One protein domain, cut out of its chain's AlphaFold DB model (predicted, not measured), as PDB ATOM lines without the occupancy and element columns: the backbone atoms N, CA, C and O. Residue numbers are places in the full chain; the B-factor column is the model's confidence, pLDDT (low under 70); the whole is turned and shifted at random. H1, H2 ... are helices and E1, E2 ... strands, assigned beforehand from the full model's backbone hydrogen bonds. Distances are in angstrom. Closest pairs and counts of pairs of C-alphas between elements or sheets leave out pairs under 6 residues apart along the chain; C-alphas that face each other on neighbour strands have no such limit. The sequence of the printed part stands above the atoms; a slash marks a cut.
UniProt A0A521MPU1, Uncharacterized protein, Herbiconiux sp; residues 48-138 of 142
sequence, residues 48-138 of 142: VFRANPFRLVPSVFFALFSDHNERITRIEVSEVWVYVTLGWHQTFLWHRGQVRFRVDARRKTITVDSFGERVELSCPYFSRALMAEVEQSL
ATOM      1  N   VAL A  48     -39.882  49.825 -27.117       82.50
ATOM      2  CA  VAL A  48     -39.809  50.125 -28.551       82.50
ATOM      3  C   VAL A  48     -38.409  49.829 -29.073       82.50
ATOM      4  O   VAL A  48     -37.430  50.423 -28.629       82.50
ATOM      5  N   PHE A  49     -38.331  48.957 -30.071       81.81
ATOM      6  CA  PHE A  49     -37.110  48.568 -30.762       81.81
ATOM      7  C   PHE A  49     -37.129  49.132 -32.180       81.81
ATOM      8  O   PHE A  49     -38.093  48.952 -32.925       81.81
ATOM      9  N   ARG A  50     -36.060  49.828 -32.569       79.00
ATOM     10  CA  ARG A  50     -35.953  50.469 -33.885       79.00
ATOM     11  C   ARG A  50     -34.731  49.957 -34.626       79.00
ATOM     12  O   ARG A  50     -33.639  49.879 -34.061       79.00
ATOM     13  N   ALA A  51     -34.916  49.637 -35.900       74.12
ATOM     14  CA  ALA A  51     -33.810  49.374 -36.803       74.12
ATOM     15  C   ALA A  51     -32.922  50.620 -36.930       74.12
ATOM     16  O   ALA A  51     -33.395  51.754 -36.843       74.12
ATOM     17  N   ASN A  52     -31.620  50.414 -37.150       65.88
ATOM     18  CA  ASN A  52     -30.691  51.529 -37.308       65.88
ATOM     19  C   ASN A  52     -31.048  52.335 -38.578       65.88
ATOM     20  O   ASN A  52     -30.950  51.766 -39.671       65.88
ATOM     21  N   PRO A  53     -31.383  53.637 -38.469       56.62
ATOM     22  CA  PRO A  53     -31.746  54.461 -39.616       56.62
ATOM     23  C   PRO A  53     -30.626  54.527 -40.655       56.62
ATOM     24  O   PRO A  53     -30.926  54.481 -41.837       56.62
ATOM     25  N   PHE A  54     -29.345  54.493 -40.261       54.78
ATOM     26  CA  PHE A  54     -28.205  54.476 -41.195       54.78
ATOM     27  C   PHE A  54     -28.138  53.222 -42.074       54.78
ATOM     28  O   PHE A  54     -27.521  53.250 -43.133       54.78
ATOM     29  N   ARG A  55     -28.779  52.121 -41.662       55.84
ATOM     30  CA  ARG A  55     -28.943  50.920 -42.498       55.84
ATOM     31  C   ARG A  55     -30.213  50.948 -43.348       55.84
ATOM     32  O   ARG A  55     -30.356  50.117 -44.239       55.84
ATOM     33  N   LEU A  56     -31.116  51.876 -43.045       55.19
ATOM     34  CA  LEU A  56     -32.331  52.161 -43.799       55.19
ATOM     35  C   LEU A  56     -32.134  53.309 -44.794       55.19
ATOM     36  O   LEU A  56     -32.982  53.465 -45.664       55.19
ATOM     37  N   VAL A  57     -31.049  54.096 -44.686       51.38
ATOM     38  CA  VAL A  57     -30.747  55.165 -45.645       51.38
ATOM     39  C   VAL A  57     -30.543  54.520 -47.014       51.38
ATOM     40  O   VAL A  57     -29.571  53.782 -47.204       51.38
ATOM     41  N   PRO A  58     -31.433  54.792 -47.980       44.72
ATOM     42  CA  PRO A  58     -31.184  54.400 -49.341       44.72
ATOM     43  C   PRO A  58     -30.022  55.270 -49.803       44.72
ATOM     44  O   PRO A  58     -30.104  56.499 -49.821       44.72
ATOM     45  N   SER A  59     -28.914  54.652 -50.201       45.00
ATOM     46  CA  SER A  59     -28.093  55.308 -51.209       45.00
ATOM     47  C   SER A  59     -29.067  55.647 -52.334       45.00
ATOM     48  O   SER A  59     -29.741  54.752 -52.833       45.00
ATOM     49  N   VAL A  60     -29.195  56.915 -52.701       49.22
ATOM     50  CA  VAL A  60     -30.097  57.413 -53.760       49.22
ATOM     51  C   VAL A  60     -29.926  56.695 -55.117       49.22
ATOM     52  O   VAL A  60     -30.726  56.881 -56.022       49.22
ATOM     53  N   PHE A  61     -28.939  55.804 -55.231       48.03
ATOM     54  CA  PHE A  61     -28.700  54.878 -56.337       48.03
ATOM     55  C   PHE A  61     -29.407  53.504 -56.227       48.03
ATOM     56  O   PHE A  61     -29.473  52.791 -57.221       48.03
ATOM     57  N   PHE A  62     -29.950  53.111 -55.068       44.91
ATOM     58  CA  PHE A  62     -30.619  51.811 -54.842       44.91
ATOM     59  C   PHE A  62     -32.156  51.872 -54.867       44.91
ATOM     60  O   PHE A  62     -32.808  50.827 -54.849       44.91
ATOM     61  N   ALA A  63     -32.738  53.073 -54.958       44.25
ATOM     62  CA  ALA A  63     -34.185  53.313 -54.910       44.25
ATOM     63  C   ALA A  63     -34.984  52.737 -56.103       44.25
ATOM     64  O   ALA A  63     -36.205  52.821 -56.113       44.25
ATOM     65  N   LEU A  64     -34.317  52.144 -57.099       46.16
ATOM     66  CA  LEU A  64     -34.953  51.564 -58.289       46.16
ATOM     67  C   LEU A  64     -35.062  50.029 -58.273       46.16
ATOM     68  O   LEU A  64     -35.768  49.489 -59.117       46.16
ATOM     69  N   PHE A  65     -34.402  49.317 -57.347       45.59
ATOM     70  CA  PHE A  65     -34.283  47.847 -57.441       45.59
ATOM     71  C   PHE A  65     -34.426  47.067 -56.133       45.59
ATOM     72  O   PHE A  65     -34.226  45.855 -56.130       45.59
ATOM     73  N   SER A  66     -34.714  47.710 -55.003       43.44
ATOM     74  CA  SER A  66     -34.856  46.985 -53.738       43.44
ATOM     75  C   SER A  66     -36.298  46.966 -53.274       43.44
ATOM     76  O   SER A  66     -36.886  48.001 -52.993       43.44
ATOM     77  N   ASP A  67     -36.823  45.750 -53.183       45.56
ATOM     78  CA  ASP A  67     -38.087  45.391 -52.560       45.56
ATOM     79  C   ASP A  67     -38.125  45.922 -51.114       45.56
ATOM     80  O   ASP A  67     -37.606  45.321 -50.165       45.56
ATOM     81  N   HIS A  68     -38.621  47.150 -50.961       48.31
ATOM     82  CA  HIS A  68     -38.691  47.876 -49.691       48.31
ATOM     83  C   HIS A  68     -39.913  47.468 -48.855       48.31
ATOM     84  O   HIS A  68     -40.031  47.900 -47.706       48.31
ATOM     85  N   ASN A  69     -40.791  46.623 -49.401       50.12
ATOM     86  CA  ASN A  69     -42.102  46.330 -48.828       50.12
ATOM     87  C   ASN A  69     -42.093  45.288 -47.698       50.12
ATOM     88  O   ASN A  69     -43.046  45.238 -46.932       50.12
ATOM     89  N   GLU A  70     -41.014  44.524 -47.507       55.19
ATOM     90  CA  GLU A  70     -41.024  43.375 -46.578       55.19
ATOM     91  C   GLU A  70     -40.024  43.471 -45.413       55.19
ATOM     92  O   GLU A  70     -39.695  42.472 -44.775       55.19
ATOM     93  N   ARG A  71     -39.489  44.661 -45.104       69.25
ATOM     94  CA  ARG A  71     -38.424  44.789 -44.089       69.25
ATOM     95  C   ARG A  71     -38.907  45.478 -42.824       69.25
ATOM     96  O   ARG A  71     -39.326  46.632 -42.870       69.25
ATOM     97  N   ILE A  72     -38.764  44.805 -41.680       75.00
ATOM     98  CA  ILE A  72     -39.139  45.371 -40.378       75.00
ATOM     99  C   ILE A  72     -38.224  46.548 -40.029       75.00
ATOM    100  O   ILE A  72     -36.996  46.423 -39.998       75.00
ATOM    101  N   THR A  73     -38.839  47.685 -39.717       77.19
ATOM    102  CA  THR A  73     -38.174  48.926 -39.299       77.19
ATOM    103  C   THR A  73     -38.383  49.216 -37.816       77.19
ATOM    104  O   THR A  73     -37.516  49.824 -37.179       77.19
ATOM    105  N   ARG A  74     -39.493  48.746 -37.236       81.62
ATOM    106  CA  ARG A  74     -39.855  49.003 -35.839       81.62
ATOM    107  C   ARG A  74     -40.638  47.841 -35.245       81.62
ATOM    108  O   ARG A  74     -41.481  47.252 -35.910       81.62
ATOM    109  N   ILE A  75     -40.355  47.541 -33.983       83.31
ATOM    110  CA  ILE A  75     -41.096  46.578 -33.169       83.31
ATOM    111  C   ILE A  75     -41.458  47.276 -31.865       83.31
ATOM    112  O   ILE A  75     -40.586  47.831 -31.200       83.31
ATOM    113  N   GLU A  76     -42.725  47.251 -31.486       83.69
ATOM    114  CA  GLU A  76     -43.207  47.785 -30.216       83.69
ATOM    115  C   GLU A  76     -43.870  46.663 -29.438       83.69
ATOM    116  O   GLU A  76     -44.748  45.975 -29.948       83.69
ATOM    117  N   VAL A  77     -43.428  46.470 -28.206       82.62
ATOM    118  CA  VAL A  77     -43.905  45.407 -27.332       82.62
ATOM    119  C   VAL A  77     -44.495  46.062 -26.102       82.62
ATOM    120  O   VAL A  77     -43.765  46.648 -25.304       82.62
ATOM    121  N   SER A  78     -45.809  45.968 -25.949       81.00
ATOM    122  CA  SER A  78     -46.498  46.337 -24.717       81.00
ATOM    123  C   SER A  78     -46.835  45.090 -23.897       81.00
ATOM    124  O   SER A  78     -46.475  43.955 -24.232       81.00
ATOM    125  N   GLU A  79     -47.520  45.291 -22.776       77.25
ATOM    126  CA  GLU A  79     -48.007  44.194 -21.933       77.25
ATOM    127  C   GLU A  79     -49.035  43.317 -22.662       77.25
ATOM    128  O   GLU A  79     -49.091  42.114 -22.423       77.25
ATOM    129  N   VAL A  80     -49.794  43.900 -23.594       78.00
ATOM    130  CA  VAL A  80     -50.952  43.260 -24.238       78.00
ATOM    131  C   VAL A  80     -50.746  43.062 -25.740       78.00
ATOM    132  O   VAL A  80     -51.201  42.068 -26.304       78.00
ATOM    133  N   TRP A  81     -50.020  43.966 -26.394       83.69
ATOM    134  CA  TRP A  81     -49.932  44.042 -27.850       83.69
ATOM    135  C   TRP A  81     -48.491  44.019 -28.339       83.69
ATOM    136  O   TRP A  81     -47.577  44.530 -27.688       83.69
ATOM    137  N   VAL A  82     -48.304  43.461 -29.529       83.50
ATOM    138  CA  VAL A  82     -47.062  43.563 -30.290       83.50
ATOM    139  C   VAL A  82     -47.374  44.220 -31.622       83.50
ATOM    140  O   VAL A  82     -48.203  43.721 -32.385       83.50
ATOM    141  N   TYR A  83     -46.690  45.328 -31.888       86.25
ATOM    142  CA  TYR A  83     -46.755  46.061 -33.143       86.25
ATOM    143  C   TYR A  83     -45.464  45.831 -33.913       86.25
ATOM    144  O   TYR A  83     -44.372  45.994 -33.366       86.25
ATOM    145  N   VAL A  84     -45.573  45.480 -35.188       84.06
ATOM    146  CA  VAL A  84     -44.414  45.341 -36.070       84.06
ATOM    147  C   VAL A  84     -44.656  46.145 -37.330       84.06
ATOM    148  O   VAL A  84     -45.575  45.852 -38.088       84.06
ATOM    149  N   THR A  85     -43.816  47.145 -37.568       81.88
ATOM    150  CA  THR A  85     -43.896  48.001 -38.751       81.88
ATOM    151  C   THR A  85     -42.869  47.558 -39.787       81.88
ATOM    152  O   THR A  85     -41.674  47.461 -39.492       81.88
ATOM    153  N   LEU A  86     -43.344  47.311 -41.005       78.12
ATOM    154  CA  LEU A  86     -42.562  47.091 -42.213       78.12
ATOM    155  C   LEU A  86     -42.429  48.403 -42.989       78.12
ATOM    156  O   LEU A  86     -43.431  49.026 -43.356       78.12
ATOM    157  N   GLY A  87     -41.190  48.795 -43.285       67.75
ATOM    158  CA  GLY A  87     -40.908  49.967 -44.108       67.75
ATOM    159  C   GLY A  87     -41.666  51.208 -43.627       67.75
ATOM    160  O   GLY A  87     -41.543  51.596 -42.462       67.75
ATOM    161  N   TRP A  88     -42.435  51.804 -44.543       60.25
ATOM    162  CA  TRP A  88     -43.227  53.020 -44.327       60.25
ATOM    163  C   TRP A  88     -44.747  52.798 -44.304       60.25
ATOM    164  O   TRP A  88     -45.485  53.741 -44.029       60.25
ATOM    165  N   HIS A  89     -45.228  51.591 -44.623       57.28
ATOM    166  CA  HIS A  89     -46.618  51.415 -45.066       57.28
ATOM    167  C   HIS A  89     -47.415  50.346 -44.322       57.28
ATOM    168  O   HIS A  89     -48.631  50.486 -44.231       57.28
ATOM    169  N   GLN A  90     -46.785  49.308 -43.767       68.19
ATOM    170  CA  GLN A  90     -47.532  48.179 -43.211       68.19
ATOM    171  C   GLN A  90     -47.195  47.967 -41.741       68.19
ATOM    172  O   GLN A  90     -46.031  47.854 -41.373       68.19
ATOM    173  N   THR A  91     -48.222  47.916 -40.893       77.12
ATOM    174  CA  THR A  91     -48.081  47.575 -39.473       77.12
ATOM    175  C   THR A  91     -48.919  46.349 -39.176       77.12
ATOM    176  O   THR A  91     -50.120  46.341 -39.432       77.12
ATOM    177  N   PHE A  92     -48.285  45.321 -38.628       79.94
ATOM    178  CA  PHE A  92     -48.981  44.183 -38.056       79.94
ATOM    179  C   PHE A  92     -49.239  44.413 -36.578       79.94
ATOM    180  O   PHE A  92     -48.389  44.959 -35.867       79.94
ATOM    181  N   LEU A  93     -50.402  43.954 -36.132       84.81
ATOM    182  CA  LEU A  93     -50.839  44.027 -34.754       84.81
ATOM    183  C   LEU A  93     -51.246  42.636 -34.286       84.81
ATOM    184  O   LEU A  93     -52.132  42.017 -34.871       84.81
ATOM    185  N   TRP A  94     -50.631  42.180 -33.201       85.81
ATOM    186  CA  TRP A  94     -50.986  40.918 -32.567       85.81
ATOM    187  C   TRP A  94     -51.214  41.085 -31.072       85.81
ATOM    188  O   TRP A  94     -50.455  41.770 -30.382       85.81
ATOM    189  N   HIS A  95     -52.239  40.405 -30.563       82.38
ATOM    190  CA  HIS A  95     -52.489  40.293 -29.134       82.38
ATOM    191  C   HIS A  95     -51.591  39.204 -28.530       82.38
ATOM    192  O   HIS A  95     -51.596  38.060 -28.991       82.38
ATOM    193  N   ARG A  96     -50.844  39.518 -27.465       75.81
ATOM    194  CA  ARG A  96     -49.857  38.603 -26.851       75.81
ATOM    195  C   ARG A  96     -50.456  37.303 -26.320       75.81
ATOM    196  O   ARG A  96     -49.744  36.313 -26.243       75.81
ATOM    197  N   GLY A  97     -51.739  37.302 -25.964       78.12
ATOM    198  CA  GLY A  97     -52.449  36.099 -25.515       78.12
ATOM    199  C   GLY A  97     -52.980  35.200 -26.638       78.12
ATOM    200  O   GLY A  97     -53.542  34.156 -26.341       78.12
ATOM    201  N   GLN A  98     -52.867  35.607 -27.908       81.25
ATOM    202  CA  GLN A  98     -53.434  34.868 -29.049       81.25
ATOM    203  C   GLN A  98     -52.374  34.270 -29.974       81.25
ATOM    204  O   GLN A  98     -52.688  33.387 -30.769       81.25
ATOM    205  N   VAL A  99     -51.132  34.748 -29.889       84.75
ATOM    206  CA  VAL A  99     -50.069  34.345 -30.806       84.75
ATOM    207  C   VAL A  99     -48.812  33.950 -30.053       84.75
ATOM    208  O   VAL A  99     -48.497  34.491 -28.992       84.75
ATOM    209  N   ARG A 100     -48.055  33.026 -30.637       85.06
ATOM    210  CA  ARG A 100     -46.760  32.597 -30.114       85.06
ATOM    211  C   ARG A 100     -45.648  33.246 -30.913       85.06
ATOM    212  O   ARG A 100     -45.520  33.019 -32.114       85.06
ATOM    213  N   PHE A 101     -44.817  34.017 -30.225       86.75
ATOM    214  CA  PHE A 101     -43.619  34.607 -30.805       86.75
ATOM    215  C   PHE A 101     -42.425  33.686 -30.585       86.75
ATOM    216  O   PHE A 101     -42.190  33.221 -29.473       86.75
ATOM    217  N   ARG A 102     -41.638  33.467 -31.636       87.94
ATOM    218  CA  ARG A 102     -40.301  32.881 -31.554       87.94
ATOM    219  C   ARG A 102     -39.319  33.838 -32.195       87.94
ATOM    220  O   ARG A 102     -39.483  34.213 -33.351       87.94
ATOM    221  N   VAL A 103     -38.298  34.219 -31.448       87.75
ATOM    222  CA  VAL A 103     -37.269  35.144 -31.919       87.75
ATOM    223  C   VAL A 103     -35.968  34.370 -32.050       87.75
ATOM    224  O   VAL A 103     -35.538  33.724 -31.104       87.75
ATOM    225  N   ASP A 104     -35.339  34.430 -33.221       86.81
ATOM    226  CA  ASP A 104     -33.985  33.916 -33.428       86.81
ATOM    227  C   ASP A 104     -33.046  35.103 -33.637       86.81
ATOM    228  O   ASP A 104     -32.994  35.714 -34.711       86.81
ATOM    229  N   ALA A 105     -32.280  35.443 -32.600       84.62
ATOM    230  CA  ALA A 105     -31.345  36.559 -32.657       84.62
ATOM    231  C   ALA A 105     -30.152  36.319 -33.601       84.62
ATOM    232  O   ALA A 105     -29.546  37.282 -34.091       84.62
ATOM    233  N   ARG A 106     -29.801  35.058 -33.894       85.69
ATOM    234  CA  ARG A 106     -28.698  34.718 -34.807       85.69
ATOM    235  C   ARG A 106     -29.113  34.912 -36.255       85.69
ATOM    236  O   ARG A 106     -28.363  35.540 -37.008       85.69
ATOM    237  N   ARG A 107     -30.291  34.395 -36.616       85.00
ATOM    238  CA  ARG A 107     -30.897  34.532 -37.950       85.00
ATOM    239  C   ARG A 107     -31.564  35.890 -38.157       85.00
ATOM    240  O   ARG A 107     -31.776  36.282 -39.298       85.00
ATOM    241  N   LYS A 108     -31.802  36.632 -37.070       84.50
ATOM    242  CA  LYS A 108     -32.542  37.899 -37.039       84.50
ATOM    243  C   LYS A 108     -33.946  37.742 -37.612       84.50
ATOM    244  O   LYS A 108     -34.375  38.537 -38.444       84.50
ATOM    245  N   THR A 109     -34.638  36.700 -37.182       86.12
ATOM    246  CA  THR A 109     -35.985  36.374 -37.645       86.12
ATOM    247  C   THR A 109     -36.944  36.342 -36.471       86.12
ATOM    248  O   THR A 109     -36.572  35.939 -35.366       86.12
ATOM    249  N   ILE A 110     -38.179  36.765 -36.714       87.06
ATOM    250  CA  ILE A 110     -39.286  36.656 -35.769       87.06
ATOM    251  C   ILE A 110     -40.352  35.811 -36.433       87.06
ATOM    252  O   ILE A 110     -40.888  36.177 -37.471       87.06
ATOM    253  N   THR A 111     -40.655  34.673 -35.835       88.12
ATOM    254  CA  THR A 111     -41.755  33.823 -36.257       88.12
ATOM    255  C   THR A 111     -42.945  34.079 -35.349       88.12
ATOM    256  O   THR A 111     -42.815  34.029 -34.126       88.12
ATOM    257  N   VAL A 112     -44.100  34.336 -35.949       87.25
ATOM    258  CA  VAL A 112     -45.380  34.487 -35.263       87.25
ATOM    259  C   VAL A 112     -46.263  33.319 -35.675       87.25
ATOM    260  O   VAL A 112     -46.509  33.118 -36.861       87.25
ATOM    261  N   ASP A 113     -46.691  32.520 -34.703       85.56
ATOM    262  CA  ASP A 113     -47.636  31.418 -34.899       85.56
ATOM    263  C   ASP A 113     -48.995  31.857 -34.338       85.56
ATOM    264  O   ASP A 113     -49.104  32.192 -33.154       85.56
ATOM    265  N   SER A 114     -50.001  31.946 -35.203       81.75
ATOM    266  CA  SER A 114     -51.316  32.517 -34.915       81.75
ATOM    267  C   SER A 114     -52.384  31.649 -35.564       81.75
ATOM    268  O   SER A 114     -52.426  31.543 -36.784       81.75
ATOM    269  N   PHE A 115     -53.253  31.024 -34.765       75.69
ATOM    270  CA  PHE A 115     -54.386  30.215 -35.248       75.69
ATOM    271  C   PHE A 115     -54.037  29.166 -36.329       75.69
ATOM    272  O   PHE A 115     -54.841  28.881 -37.210       75.69
ATOM    273  N   GLY A 116     -52.845  28.561 -36.255       77.19
ATOM    274  CA  GLY A 116     -52.387  27.548 -37.216       77.19
ATOM    275  C   GLY A 116     -51.683  28.112 -38.453       77.19
ATOM    276  O   GLY A 116     -51.132  27.341 -39.239       77.19
ATOM    277  N   GLU A 117     -51.628  29.435 -38.600       80.31
ATOM    278  CA  GLU A 117     -50.798  30.111 -39.589       80.31
ATOM    279  C   GLU A 117     -49.464  30.537 -38.981       80.31
ATOM    280  O   GLU A 117     -49.378  31.009 -37.844       80.31
ATOM    281  N   ARG A 118     -48.395  30.386 -39.766       85.62
ATOM    282  CA  ARG A 118     -47.045  30.782 -39.375       85.62
ATOM    283  C   ARG A 118     -46.535  31.878 -40.291       85.62
ATOM    284  O   ARG A 118     -46.334  31.648 -41.479       85.62
ATOM    285  N   VAL A 119     -46.234  33.027 -39.701       83.62
ATOM    286  CA  VAL A 119     -45.613  34.161 -40.381       83.62
ATOM    287  C   VAL A 119     -44.158  34.260 -39.936       83.62
ATOM    288  O   VAL A 119     -43.878  34.400 -38.748       83.62
ATOM    289  N   GLU A 120     -43.216  34.174 -40.872       84.88
ATOM    290  CA  GLU A 120     -41.797  34.430 -40.612       84.88
ATOM    291  C   GLU A 120     -41.439  35.828 -41.103       84.88
ATOM    292  O   GLU A 120     -41.618  36.159 -42.272       84.88
ATOM    293  N   LEU A 121     -40.926  36.656 -40.199       82.31
ATOM    294  CA  LEU A 121     -40.547  38.028 -40.477       82.31
ATOM    295  C   LEU A 121     -39.034  38.186 -40.362       82.31
ATOM    296  O   LEU A 121     -38.422  37.794 -39.363       82.31
ATOM    297  N   SER A 122     -38.427  38.804 -41.371       80.88
ATOM    298  CA  SER A 122     -36.990  39.072 -41.393       80.88
ATOM    299  C   SER A 122     -36.671  40.459 -40.826       80.88
ATOM    300  O   SER A 122     -37.223  41.474 -41.258       80.88
ATOM    301  N   CYS A 123     -35.721  40.519 -39.890       80.56
ATOM    302  CA  CYS A 123     -35.251  41.736 -39.221       80.56
ATOM    303  C   CYS A 123     -33.776  42.043 -39.567       80.56
ATOM    304  O   CYS A 123     -32.940  42.181 -38.664       80.56
ATOM    305  N   PRO A 124     -33.387  42.179 -40.850       77.44
ATOM    306  CA  PRO A 124     -31.975  42.256 -41.248       77.44
ATOM    307  C   PRO A 124     -31.239  43.458 -40.634       77.44
ATOM    308  O   PRO A 124     -30.032  43.398 -40.355       77.44
ATOM    309  N   TYR A 125     -31.975  44.538 -40.370       79.06
ATOM    310  CA  TYR A 125     -31.450  45.808 -39.875       79.06
ATOM    311  C   TYR A 125     -31.305  45.897 -38.362       79.06
ATOM    312  O   TYR A 125     -30.607  46.790 -37.869       79.06
ATOM    313  N   PHE A 126     -31.877  44.948 -37.631       79.38
ATOM    314  CA  PHE A 126     -31.697  44.853 -36.194       79.38
ATOM    315  C   PHE A 126     -30.290  44.307 -35.909       79.38
ATOM    316  O   PHE A 126     -29.733  43.475 -36.644       79.38
ATOM    317  N   SER A 127     -29.636  44.847 -34.883       79.25
ATOM    318  CA  SER A 127     -28.375  44.279 -34.404       79.25
ATOM    319  C   SER A 127     -28.665  42.974 -33.658       79.25
ATOM    320  O   SER A 127     -29.778  42.760 -33.193       79.25
ATOM    321  N   ARG A 128     -27.671  42.087 -33.529       80.62
ATOM    322  CA  ARG A 128     -27.849  40.858 -32.735       80.62
ATOM    323  C   ARG A 128     -28.177  41.166 -31.272       80.62
ATOM    324  O   ARG A 128     -28.993  40.470 -30.692       80.62
ATOM    325  N   ALA A 129     -27.576  42.220 -30.715       80.00
ATOM    326  CA  ALA A 129     -27.874  42.689 -29.364       80.00
ATOM    327  C   ALA A 129     -29.338  43.139 -29.241       80.00
ATOM    328  O   ALA A 129     -30.048  42.656 -28.373       80.00
ATOM    329  N   LEU A 130     -29.818  43.953 -30.188       80.00
ATOM    330  CA  LEU A 130     -31.209  44.406 -30.208       80.00
ATOM    331  C   LEU A 130     -32.181  43.231 -30.388       80.00
ATOM    332  O   LEU A 130     -33.217  43.186 -29.741       80.00
ATOM    333  N   MET A 131     -31.837  42.252 -31.230       83.88
ATOM    334  CA  MET A 131     -32.642  41.036 -31.374       83.88
ATOM    335  C   MET A 131     -32.663  40.188 -30.097       83.88
ATOM    336  O   MET A 131     -33.705  39.630 -29.780       83.88
ATOM    337  N   ALA A 132     -31.556  40.110 -29.355       84.19
ATOM    338  CA  ALA A 132     -31.518  39.423 -28.065       84.19
ATOM    339  C   ALA A 132     -32.385  40.143 -27.014       84.19
ATOM    340  O   ALA A 132     -33.047  39.499 -26.207       84.19
ATOM    341  N   GLU A 133     -32.448  41.476 -27.048       81.94
ATOM    342  CA  GLU A 133     -33.369  42.243 -26.199       81.94
ATOM    343  C   GLU A 133     -34.840  42.024 -26.588       81.94
ATOM    344  O   GLU A 133     -35.705  41.923 -25.712       81.94
ATOM    345  N   VAL A 134     -35.131  41.912 -27.889       82.50
ATOM    346  CA  VAL A 134     -36.466  41.554 -28.398       82.50
ATOM    347  C   VAL A 134     -36.849  40.145 -27.941       82.50
ATOM    348  O   VAL A 134     -37.953  39.959 -27.441       82.50
ATOM    349  N   GLU A 135     -35.935  39.178 -28.033       85.69
ATOM    350  CA  GLU A 135     -36.120  37.800 -27.553       85.69
ATOM    351  C   GLU A 135     -36.427  37.751 -26.049       85.69
ATOM    352  O   GLU A 135     -37.346  37.060 -25.622       85.69
ATOM    353  N   GLN A 136     -35.729  38.553 -25.240       83.19
ATOM    354  CA  GLN A 136     -36.012  38.674 -23.805       83.19
ATOM    355  C   GLN A 136     -37.355  39.359 -23.509       83.19
ATOM    356  O   GLN A 136     -37.959  39.115 -22.466       83.19
ATOM    357  N   SER A 137     -37.813  40.247 -24.395       78.56
ATOM    358  CA  SER A 137     -39.030  41.050 -24.196       78.56
ATOM    359  C   SER A 137     -40.294  40.380 -24.735       78.56
ATOM    360  O   SER A 137     -41.392  40.691 -24.274       78.56
ATOM    361  N   LEU A 138     -40.140  39.445 -25.673       76.81
ATOM    362  CA  LEU A 138     -41.176  38.555 -26.183       76.81
ATOM    363  C   LEU A 138     -40.941  37.149 -25.614       76.81
ATOM    364  O   LEU A 138     -40.533  36.254 -26.358       76.81
TER     365      LEU A 138
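Overview. This is residues 48 to 138 of the 142 residues of an uncharacterized protein of Herbiconiux sp (UniProt A0A521MPU1). Two antiparallel sheets, E1 to E4 and E5 to E7, stand partly face to face with their strands crossed, and helix H2 packs along one open side between them, over E1 and E2 of the one and E5 of the other. Beyond this body a long loop runs out past the short helix H1, and its residues 59 to 65 stick out. The 91 printed residues hold seven named strands and two named helices, in the order E1 H1 E2 E3 E4 E5 E6 E7 H2, of mixed class. The whole is compact, with a radius of gyration of the C-alphas of 13.4 A, yet elongated, spanning 43 by 25 by 21 A.

Arrangement. E1, residues 48 to 50, is an edge strand of the sheet E1 E2 E3 E4 and antiparallel to E2, residues 72 to 77, with N 49 and O 75 at 2.8 A. H1, residues 53 to 56, comes between them in the chain and is not on either sheet. E2 and E3, residues 81 to 86, form a hairpin, with N 83 and O 76 at 2.8 A. E3 and E4, residues 90 to 95, form another, with N 84 and O 92 at 2.9 A. E2, E3 and E4 are a meander, each strand the antiparallel neighbour of the one before. E4 and E5, residues 99 to 104, meet only through their link. E5, E6, residues 109 to 114, and E7, residues 117 to 122, make a second meander: N 102 and O 111 are 2.8 A apart, N 112 and O 119 2.8 A. The closest C-alphas of E2 and E7 are those of Ile 72 and Ser 122, 6.7 A apart. H2, residues 128 to 137, is on one face of the sheet E5 E6 E7, making two layers, a helix layer and a sheet. It lies over E5 at a height over the sheet of 8.6 A, and at 27 degrees on the local plane it runs only just along the strands; the closest C-alphas are those of Val 103 and Glu 135, 5.2 A. H2 is also on the sheet E1 E2 E3 E4, over E1 and E2. In H2 every O i to N i+4 pair is within hydrogen-bond range; H1 is too short for such a pair.

Along the chain. E1 begins at C-alpha 48, (-39.809, 50.125, -28.551). E2 is 13.9 A long, E3 16.4 A, E4 16.9 A, E5 16.3 A, E6 16.0 A and E7 16.6 A. H2 runs 14.1 A and ends at C-alpha 137, (-39.030, 41.050, -24.196).

Size, cuts and confidence. The C-alphas of Phe 61 and Gly 97 are the two farthest apart, 43.2 A. The printed part has no cut. The link from H1 to E2, 15 residues, is long; the others are tight. Mean pLDDT of the printed part is 74.4, with residues 52 to 71 and 87 to 90 under 70.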